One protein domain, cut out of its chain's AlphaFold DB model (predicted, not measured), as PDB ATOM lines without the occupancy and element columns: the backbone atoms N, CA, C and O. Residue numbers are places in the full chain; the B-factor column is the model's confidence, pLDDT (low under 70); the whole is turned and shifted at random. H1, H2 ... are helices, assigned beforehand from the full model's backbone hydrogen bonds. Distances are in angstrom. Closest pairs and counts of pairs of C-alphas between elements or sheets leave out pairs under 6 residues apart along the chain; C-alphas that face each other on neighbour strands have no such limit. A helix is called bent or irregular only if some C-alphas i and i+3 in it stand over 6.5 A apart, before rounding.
ATOM      1  N   PHE A   6     -50.398  27.405  27.087       67.44
ATOM      2  CA  PHE A   6     -50.288  28.780  26.558       67.44
ATOM      3  C   PHE A   6     -51.327  29.743  27.162       67.44
ATOM      4  O   PHE A   6     -51.037  30.914  27.385       67.44
ATOM      5  N   LEU A   7     -52.525  29.245  27.479       66.19
ATOM      6  CA  LEU A   7     -53.580  30.042  28.116       66.19
ATOM      7  C   LEU A   7     -53.254  30.413  29.572       66.19
ATOM      8  O   LEU A   7     -53.655  31.483  30.024       66.19
ATOM      9  N   VAL A   8     -52.513  29.564  30.291       69.44
ATOM     10  CA  VAL A   8     -52.129  29.800  31.694       69.44
ATOM     11  C   VAL A   8     -51.040  30.869  31.783       69.44
ATOM     12  O   VAL A   8     -51.174  31.817  32.553       69.44
ATOM     13  N   LEU A   9     -50.035  30.792  30.905       76.94
ATOM     14  CA  LEU A   9     -48.927  31.752  30.844       76.94
ATOM     15  C   LEU A   9     -49.389  33.207  30.705       76.94
ATOM     16  O   LEU A   9     -48.791  34.107  31.290       76.94
ATOM     17  N   ILE A  10     -50.456  33.454  29.943       82.19
ATOM     18  CA  ILE A  10     -50.984  34.810  29.739       82.19
ATOM     19  C   ILE A  10     -51.580  35.367  31.042       82.19
ATOM     20  O   ILE A  10     -51.396  36.547  31.344       82.19
ATOM     21  N   LEU A  11     -52.260  34.526  31.830       80.25
ATOM     22  CA  LEU A  11     -52.842  34.915  33.118       80.25
ATOM     23  C   LEU A  11     -51.762  35.144  34.178       80.25
ATOM     24  O   LEU A  11     -51.823  36.138  34.901       80.25
ATOM     25  N   GLU A  12     -50.758  34.269  34.238       81.00
ATOM     26  CA  GLU A  12     -49.631  34.412  35.164       81.00
ATOM     27  C   GLU A  12     -48.797  35.655  34.857       81.00
ATOM     28  O   GLU A  12     -48.505  36.442  35.757       81.00
ATOM     29  N   LEU A  13     -48.467  35.886  33.582       86.88
ATOM     30  CA  LEU A  13     -47.690  37.053  33.178       86.88
ATOM     31  C   LEU A  13     -48.442  38.350  33.494       86.88
ATOM     32  O   LEU A  13     -47.857  39.282  34.045       86.88
ATOM     33  N   ALA A  14     -49.748  38.402  33.225       86.69
ATOM     34  CA  ALA A  14     -50.576  39.549  33.585       86.69
ATOM     35  C   ALA A  14     -50.618  39.781  35.108       86.69
ATOM     36  O   ALA A  14     -50.456  40.917  35.561       86.69
ATOM     37  N   ALA A  15     -50.757  38.720  35.910       85.06
ATOM     38  CA  ALA A  15     -50.729  38.810  37.370       85.06
ATOM     39  C   ALA A  15     -49.371  39.315  37.899       85.06
ATOM     40  O   ALA A  15     -49.330  40.183  38.776       85.06
ATOM     41  N   ILE A  16     -48.256  38.846  37.327       86.69
ATOM     42  CA  ILE A  16     -46.900  39.303  37.670       86.69
ATOM     43  C   ILE A  16     -46.714  40.785  37.329       86.69
ATOM     44  O   ILE A  16     -46.166  41.528  38.141       86.69
ATOM     45  N   PHE A  17     -47.207  41.245  36.176       92.38
ATOM     46  CA  PHE A  17     -47.155  42.663  35.802       92.38
ATOM     47  C   PHE A  17     -47.909  43.555  36.797       92.38
ATOM     48  O   PHE A  17     -47.401  44.609  37.188       92.38
ATOM     49  N   ILE A  18     -49.088  43.126  37.258       88.06
ATOM     50  CA  ILE A  18     -49.881  43.866  38.251       88.06
ATOM     51  C   ILE A  18     -49.161  43.899  39.609       88.06
ATOM     52  O   ILE A  18     -49.052  44.966  40.219       88.06
ATOM     53  N   CYS A  19     -48.605  42.770  40.063       84.88
ATOM     54  CA  CYS A  19     -47.786  42.714  41.279       84.88
ATOM     55  C   CYS A  19     -46.521  43.588  41.172       84.88
ATOM     56  O   CYS A  19     -46.173  44.290  42.121       84.88
ATOM     57  N   GLY A  20     -45.863  43.603  40.010       90.06
ATOM     58  CA  GLY A  20     -44.720  44.474  39.733       90.06
ATOM     59  C   GLY A  20     -45.096  45.957  39.803       90.06
ATOM     60  O   GLY A  20     -44.407  46.742  40.454       90.06
ATOM     61  N   GLY A  21     -46.240  46.333  39.224       91.00
ATOM     62  CA  GLY A  21     -46.804  47.679  39.342       91.00
ATOM     63  C   GLY A  21     -47.099  48.077  40.791       91.00
ATOM     64  O   GLY A  21     -46.762  49.185  41.206       91.00
ATOM     65  N   ALA A  22     -47.648  47.164  41.596       89.00
ATOM     66  CA  ALA A  22     -47.878  47.387  43.024       89.00
ATOM     67  C   ALA A  22     -46.566  47.624  43.800       89.00
ATOM     68  O   ALA A  22     -46.497  48.519  44.646       89.00
ATOM     69  N   GLY A  23     -45.503  46.884  43.470       87.19
ATOM     70  CA  GLY A  23     -44.163  47.097  44.024       87.19
ATOM     71  C   GLY A  23     -43.579  48.466  43.666       87.19
ATOM     72  O   GLY A  23     -42.995  49.131  44.521       87.19
ATOM     73  N   LEU A  24     -43.798  48.940  42.435       90.94
ATOM     74  CA  LEU A  24     -43.374  50.277  42.001       90.94
ATOM     75  C   LEU A  24     -44.139  51.403  42.714       90.94
ATOM     76  O   LEU A  24     -43.547  52.433  43.035       90.94
ATOM     77  N   VAL A  25     -45.428  51.209  43.015       86.31
ATOM     78  CA  VAL A  25     -46.226  52.155  43.821       86.31
ATOM     79  C   VAL A  25     -45.653  52.286  45.238       86.31
ATOM     80  O   VAL A  25     -45.477  53.400  45.734       86.31
ATOM     81  N   LEU A  26     -45.276  51.164  45.857       86.38
ATOM     82  CA  LEU A  26     -44.571  51.138  47.146       86.38
ATOM     83  C   LEU A  26     -43.181  51.789  47.066       86.38
ATOM     84  O   LEU A  26     -42.830  52.606  47.917       86.38
ATOM     85  N   ALA A  27     -42.401  51.481  46.026       87.81
ATOM     86  CA  ALA A  27     -41.072  52.056  45.821       87.81
ATOM     87  C   ALA A  27     -41.129  53.579  45.630       87.81
ATOM     88  O   ALA A  27     -40.311  54.307  46.191       87.81
ATOM     89  N   LYS A  28     -42.136  54.084  44.907       86.94
ATOM     90  CA  LYS A  28     -42.380  55.524  44.766       86.94
ATOM     91  C   LYS A  28     -42.623  56.186  46.126       86.94
ATOM     92  O   LYS A  28     -42.074  57.258  46.369       86.94
ATOM     93  N   ALA A  29     -43.389  55.542  47.009       84.50
ATOM     94  CA  ALA A  29     -43.649  56.036  48.362       84.50
ATOM     95  C   ALA A  29     -42.374  56.106  49.222       84.50
ATOM     96  O   ALA A  29     -42.209  57.034  50.008       84.50
ATOM     97  N   LEU A  30     -41.454  55.155  49.034       84.19
ATOM     98  CA  LEU A  30     -40.153  55.123  49.708       84.19
ATOM     99  C   LEU A  30     -39.187  56.200  49.201       84.19
ATOM    100  O   LEU A  30     -38.518  56.856  50.000       84.19
ATOM    101  N   VAL A  31     -39.099  56.368  47.879       87.06
ATOM    102  CA  VAL A  31     -38.128  57.266  47.236       87.06
ATOM    103  C   VAL A  31     -38.573  58.727  47.311       87.06
ATOM    104  O   VAL A  31     -37.751  59.604  47.574       87.06
ATOM    105  N   LYS A  32     -39.864  59.010  47.094       83.75
ATOM    106  CA  LYS A  32     -40.418  60.371  47.109       83.75
ATOM    107  C   LYS A  32     -41.753  60.411  47.874       83.75
ATOM    108  O   LYS A  32     -42.809  60.458  47.242       83.75
ATOM    109  N   PRO A  33     -41.713  60.423  49.220       77.00
ATOM    110  CA  PRO A  33     -42.907  60.399  50.073       77.00
ATOM    111  C   PRO A  33     -43.743  61.695  50.034       77.00
ATOM    112  O   PRO A  33     -44.898  61.680  50.453       77.00
ATOM    113  N   GLY A  34     -43.203  62.796  49.496       81.12
ATOM    114  CA  GLY A  34     -43.893  64.092  49.454       81.12
ATOM    115  C   GLY A  34     -43.942  64.743  50.837       81.12
ATOM    116  O   GLY A  34     -42.915  64.794  51.508       81.12
ATOM    117  N   ASP A  35     -45.127  65.204  51.238       77.38
ATOM    118  CA  ASP A  35     -45.369  65.921  52.504       77.38
ATOM    119  C   ASP A  35     -45.572  64.998  53.720       77.38
ATOM    120  O   ASP A  35     -45.760  65.468  54.839       77.38
ATOM    121  N   TYR A  36     -45.548  63.679  53.516       79.38
ATOM    122  CA  TYR A  36     -45.711  62.686  54.578       79.38
ATOM    123  C   TYR A  36     -44.359  62.179  55.083       79.38
ATOM    124  O   TYR A  36     -43.401  62.035  54.316       79.38
ATOM    125  N   GLU A  37     -44.290  61.808  56.366       81.81
ATOM    126  CA  GLU A  37     -43.163  61.020  56.858       81.81
ATOM    127  C   GLU A  37     -43.065  59.703  56.077       81.81
ATOM    128  O   GLU A  37     -44.072  59.092  55.711       81.81
ATOM    129  N   ARG A  38     -41.835  59.229  55.832       79.38
ATOM    130  CA  ARG A  38     -41.574  58.019  55.027       79.38
ATOM    131  C   ARG A  38     -42.414  56.819  55.457       79.38
ATOM    132  O   ARG A  38     -42.794  56.029  54.606       79.38
ATOM    133  N   ARG A  39     -42.683  56.681  56.760       80.19
ATOM    134  CA  ARG A  39     -43.488  55.591  57.331       80.19
ATOM    135  C   ARG A  39     -44.969  55.725  56.970       80.19
ATOM    136  O   ARG A  39     -45.567  54.749  56.522       80.19
ATOM    137  N   ASP A  40     -45.525  56.925  57.073       84.12
ATOM    138  CA  ASP A  40     -46.936  57.190  56.782       84.12
ATOM    139  C   ASP A  40     -47.234  57.120  55.284       84.12
ATOM    140  O   ASP A  40     -48.218  56.500  54.874       84.12
ATOM    141  N   ALA A  41     -46.334  57.643  54.446       82.88
ATOM    142  CA  ALA A  41     -46.422  57.493  52.994       82.88
ATOM    143  C   ALA A  41     -46.470  56.008  52.583       82.88
ATOM    144  O   ALA A  41     -47.244  55.618  51.705       82.88
ATOM    145  N   LEU A  42     -45.677  55.171  53.260       84.00
ATOM    146  CA  LEU A  42     -45.630  53.723  53.053       84.00
ATOM    147  C   LEU A  42     -46.906  53.026  53.514       84.00
ATOM    148  O   LEU A  42     -47.350  52.099  52.848       84.00
ATOM    149  N   LEU A  43     -47.523  53.462  54.614       84.81
ATOM    150  CA  LEU A  43     -48.800  52.909  55.073       84.81
ATOM    151  C   LEU A  43     -49.937  53.239  54.101       84.81
ATOM    152  O   LEU A  43     -50.741  52.366  53.769       84.81
ATOM    153  N   VAL A  44     -49.994  54.478  53.607       85.62
ATOM    154  CA  VAL A  44     -51.029  54.920  52.662       85.62
ATOM    155  C   VAL A  44     -50.875  54.213  51.314       85.62
ATOM    156  O   VAL A  44     -51.816  53.578  50.836       85.62
ATOM    157  N   GLN A  45     -49.684  54.266  50.715       86.19
ATOM    158  CA  GLN A  45     -49.422  53.630  49.417       86.19
ATOM    159  C   GLN A  45     -49.343  52.103  49.530       86.19
ATOM    160  O   GLN A  45     -49.729  51.390  48.607       86.19
ATOM    161  N   GLY A  46     -48.929  51.587  50.687       83.88
ATOM    162  CA  GLY A  46     -48.921  50.164  51.004       83.88
ATOM    163  C   GLY A  46     -50.321  49.570  51.014       83.88
ATOM    164  O   GLY A  46     -50.515  48.507  50.439       83.88
ATOM    165  N   LYS A  47     -51.334  50.271  51.546       83.69
ATOM    166  CA  LYS A  47     -52.736  49.825  51.432       83.69
ATOM    167  C   LYS A  47     -53.178  49.678  49.973       83.69
ATOM    168  O   LYS A  47     -53.868  48.716  49.639       83.69
ATOM    169  N   ILE A  48     -52.762  50.598  49.102       85.44
ATOM    170  CA  ILE A  48     -53.078  50.558  47.666       85.44
ATOM    171  C   ILE A  48     -52.352  49.389  46.992       85.44
ATOM    172  O   ILE A  48     -52.979  48.603  46.283       85.44
ATOM    173  N   ALA A  49     -51.057  49.227  47.258       82.62
ATOM    174  CA  ALA A  49     -50.254  48.135  46.716       82.62
ATOM    175  C   ALA A  49     -50.762  46.761  47.174       82.62
ATOM    176  O   ALA A  49     -50.922  45.858  46.358       82.62
ATOM    177  N   VAL A  50     -51.104  46.618  48.455       78.94
ATOM    178  CA  VAL A  50     -51.716  45.406  49.006       78.94
ATOM    179  C   VAL A  50     -53.043  45.128  48.303       78.94
ATOM    180  O   VAL A  50     -53.257  44.009  47.856       78.94
ATOM    181  N   LYS A  51     -53.903  46.133  48.097       82.81
ATOM    182  CA  LYS A  51     -55.172  45.953  47.370       82.81
ATOM    183  C   LYS A  51     -54.966  45.491  45.918       82.81
ATOM    184  O   LYS A  51     -55.733  44.658  45.445       82.81
ATOM    185  N   LEU A  52     -53.925  45.977  45.236       83.06
ATOM    186  CA  LEU A  52     -53.550  45.528  43.888       83.06
ATOM    187  C   LEU A  52     -53.085  44.066  43.878       83.06
ATOM    188  O   LEU A  52     -53.545  43.294  43.042       83.06
ATOM    189  N   VAL A  53     -52.234  43.671  44.830       79.06
ATOM    190  CA  VAL A  53     -51.760  42.282  44.977       79.06
ATOM    191  C   VAL A  53     -52.905  41.345  45.372       79.06
ATOM    192  O   VAL A  53     -53.045  40.265  44.811       79.06
ATOM    193  N   PHE A  54     -53.799  41.759  46.272       77.00
ATOM    194  CA  PHE A  54     -55.010  40.989  46.574       77.00
ATOM    195  C   PHE A  54     -55.914  40.827  45.341       77.00
ATOM    196  O   PHE A  54     -56.594  39.810  45.213       77.00
ATOM    197  N   GLY A  55     -55.885  41.783  44.408       77.56
ATOM    198  CA  GLY A  55     -56.571  41.695  43.122       77.56
ATOM    199  C   GLY A  55     -56.004  40.640  42.162       77.56
ATOM    200  O   GLY A  55     -56.736  40.200  41.278       77.56
ATOM    201  N   THR A  56     -54.754  40.186  42.332       81.56
ATOM    202  CA  THR A  56     -54.137  39.154  41.470       81.56
ATOM    203  C   THR A  56     -54.345  37.727  41.982       81.56
ATOM    204  O   THR A  56     -54.248  36.783  41.198       81.56
ATOM    205  N   ILE A  57     -54.722  37.555  43.255       75.31
ATOM    206  CA  ILE A  57     -55.107  36.260  43.846       75.31
ATOM    207  C   ILE A  57     -56.116  35.486  42.975       75.31
ATOM    208  O   ILE A  57     -55.842  34.323  42.690       75.31
ATOM    209  N   PRO A  58     -57.236  36.061  42.483       73.50
ATOM    210  CA  PRO A  58     -58.140  35.331  41.589       73.50
ATOM    211  C   PRO A  58     -57.494  34.883  40.283       73.50
ATOM    212  O   PRO A  58     -57.836  33.811  39.793       73.50
ATOM    213  N   MET A  59     -56.577  35.672  39.709       78.50
ATOM    214  CA  MET A  59     -55.885  35.286  38.473       78.50
ATOM    215  C   MET A  59     -54.996  34.069  38.716       78.50
ATOM    216  O   MET A  59     -55.035  33.135  37.921       78.50
ATOM    217  N   PHE A  60     -54.270  34.035  39.838       71.12
ATOM    218  CA  PHE A  60     -53.462  32.876  40.222       71.12
ATOM    219  C   PHE A  60     -54.305  31.664  40.613       71.12
ATOM    220  O   PHE A  60     -53.947  30.545  40.267       71.12
ATOM    221  N   VAL A  61     -55.449  31.860  41.274       69.44
ATOM    222  CA  VAL A  61     -56.389  30.768  41.567       69.44
ATOM    223  C   VAL A  61     -56.957  30.194  40.268       69.44
ATOM    224  O   VAL A  61     -56.957  28.982  40.101       69.44
ATOM    225  N   MET A  62     -57.374  31.033  39.316       71.94
ATOM    226  CA  MET A  62     -57.831  30.577  37.997       71.94
ATOM    227  C   MET A  62     -56.715  29.862  37.226       71.94
ATOM    228  O   MET A  62     -56.970  28.804  36.659       71.94
ATOM    229  N   ALA A  63     -55.480  30.375  37.249       73.44
ATOM    230  CA  ALA A  63     -54.315  29.720  36.650       73.44
ATOM    231  C   ALA A  63     -54.039  28.342  37.284       73.44
ATOM    232  O   ALA A  63     -53.966  27.348  36.567       73.44
ATOM    233  N   ALA A  64     -54.008  28.254  38.618       66.31
ATOM    234  CA  ALA A  64     -53.786  27.014  39.363       66.31
ATOM    235  C   ALA A  64     -54.925  25.995  39.188       66.31
ATOM    236  O   ALA A  64     -54.676  24.790  39.153       66.31
ATOM    237  N   LEU A  65     -56.172  26.457  39.046       67.75
ATOM    238  CA  LEU A  65     -57.306  25.607  38.684       67.75
ATOM    239  C   LEU A  65     -57.173  25.105  37.245       67.75
ATOM    240  O   LEU A  65     -57.363  23.928  36.996       67.75
ATOM    241  N   ILE A  66     -56.829  25.950  36.277       69.06
ATOM    242  CA  ILE A  66     -56.673  25.506  34.887       69.06
ATOM    243  C   ILE A  66     -55.524  24.492  34.791       69.06
ATOM    244  O   ILE A  66     -55.711  23.400  34.258       69.06
ATOM    245  N   GLU A  67     -54.368  24.791  35.376       64.81
ATOM    246  CA  GLU A  67     -53.185  23.933  35.321       64.81
ATOM    247  C   GLU A  67     -53.333  22.655  36.156       64.81
ATOM    248  O   GLU A  67     -53.066  21.561  35.662       64.81
ATOM    249  N   GLY A  68     -53.865  22.742  37.378       55.56
ATOM    250  CA  GLY A  68     -54.116  21.574  38.227       55.56
ATOM    251  C   GLY A  68     -55.173  20.616  37.662       55.56
ATOM    252  O   GLY A  68     -55.226  19.449  38.051       55.56
ATOM    253  N   PHE A  69     -56.011  21.079  36.729       53.28
ATOM    254  CA  PHE A  69     -57.136  20.309  36.202       53.28
ATOM    255  C   PHE A  69     -56.906  19.793  34.787       53.28
ATOM    256  O   PHE A  69     -57.319  18.664  34.499       53.28
ATOM    257  N   ILE A  70     -56.268  20.596  33.932       55.59
ATOM    258  CA  ILE A  70     -56.010  20.281  32.523       55.59
ATOM    259  C   ILE A  70     -54.701  19.501  32.359       55.59
ATOM    260  O   ILE A  70     -54.636  18.615  31.507       55.59
ATOM    261  N   THR A  71     -53.685  19.765  33.185       50.56
ATOM    262  CA  THR A  71     -52.337  19.216  32.978       50.56
ATOM    263  C   THR A  71     -52.130  17.775  33.481       50.56
ATOM    264  O   THR A  71     -51.439  17.039  32.775       50.56
ATOM    265  N   PRO A  72     -52.700  17.279  34.613       46.62
ATOM    266  CA  PRO A  72     -52.226  16.003  35.155       46.62
ATOM    267  C   PRO A  72     -53.042  14.720  34.902       46.62
ATOM    268  O   PRO A  72     -52.482  13.666  35.189       46.62
ATOM    269  N   SER A  73     -54.322  14.671  34.476       42.84
ATOM    270  CA  SER A  73     -54.993  13.335  34.483       42.84
ATOM    271  C   SER A  73     -56.342  13.135  33.783       42.84
ATOM    272  O   SER A  73     -57.267  13.942  33.890       42.84
ATOM    273  N   GLN A  74     -56.451  11.924  33.220       53.59
ATOM    274  CA  GLN A  74     -57.608  11.198  32.677       53.59
ATOM    275  C   GLN A  74     -58.701  10.853  33.729       53.59
ATOM    276  O   GLN A  74     -59.097   9.698  33.857       53.59
TER     277      GLN A  74
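AT A GLANCE: This is residues 6 to 74 of the 105 residues of an uncharacterized protein of Firmicutes bacterium (UniProt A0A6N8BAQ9). The model is a long helical hairpin: H1 runs out, and the bent H2 folds back beside it, residues 68 to 74 sticking out at the end. The 69 printed residues hold two named helices, H1 then H2, and no named strand: all helix. This rod, 59 by 16 by 11 A, is only just loose, close to extended, with a radius of gyration of the C-alphas of 16.3 A.

HOW THE PARTS SIT: A short link joins H1, residues 6 to 31, to H2, residues 38 to 70. H2, one helix by its hydrogen bonds, is bent, with C-alphas 55 and 58 6.7 A apart; its arms H2a, residues 38 to 55, and H2b, residues 58 to 70, stand at a steep tilt of 35.1 degrees, only just steep. H1 touches H2b with residues 8 to 15 alone, the closest C-alphas being Val 8 and Ala 63, 5.4 A, at a shallow tilt of 26 degrees, opposite ways. With residues 18 to 30 alone it touches H2a, a hairpin, the closest C-alphas being Ala 22 and Ala 49, 4.5 A, at a shallow tilt of 11 degrees, opposite ways. Every O i to N i+4 pair is within hydrogen-bond range in H2b, 20 of 22 in H1 and 13 of 14 in H2a.

IN THESE COORDINATES: H1 runs 37.2 A from C-alpha 6 at (-50.288, 28.780, 26.558). H2a spans 25.2 A, with a kink of 31 degrees near residue 45; H2b spans 17.7 A to C-alpha 70 at (-56.010, 20.281, 32.523).

THE WHOLE: The C-alphas farthest apart, Asp 35 and Gln 74, are 59.5 A apart. The printed part has no cut. Its pLDDT is under 70 at residues 6 to 8, 61 and 64 to 74.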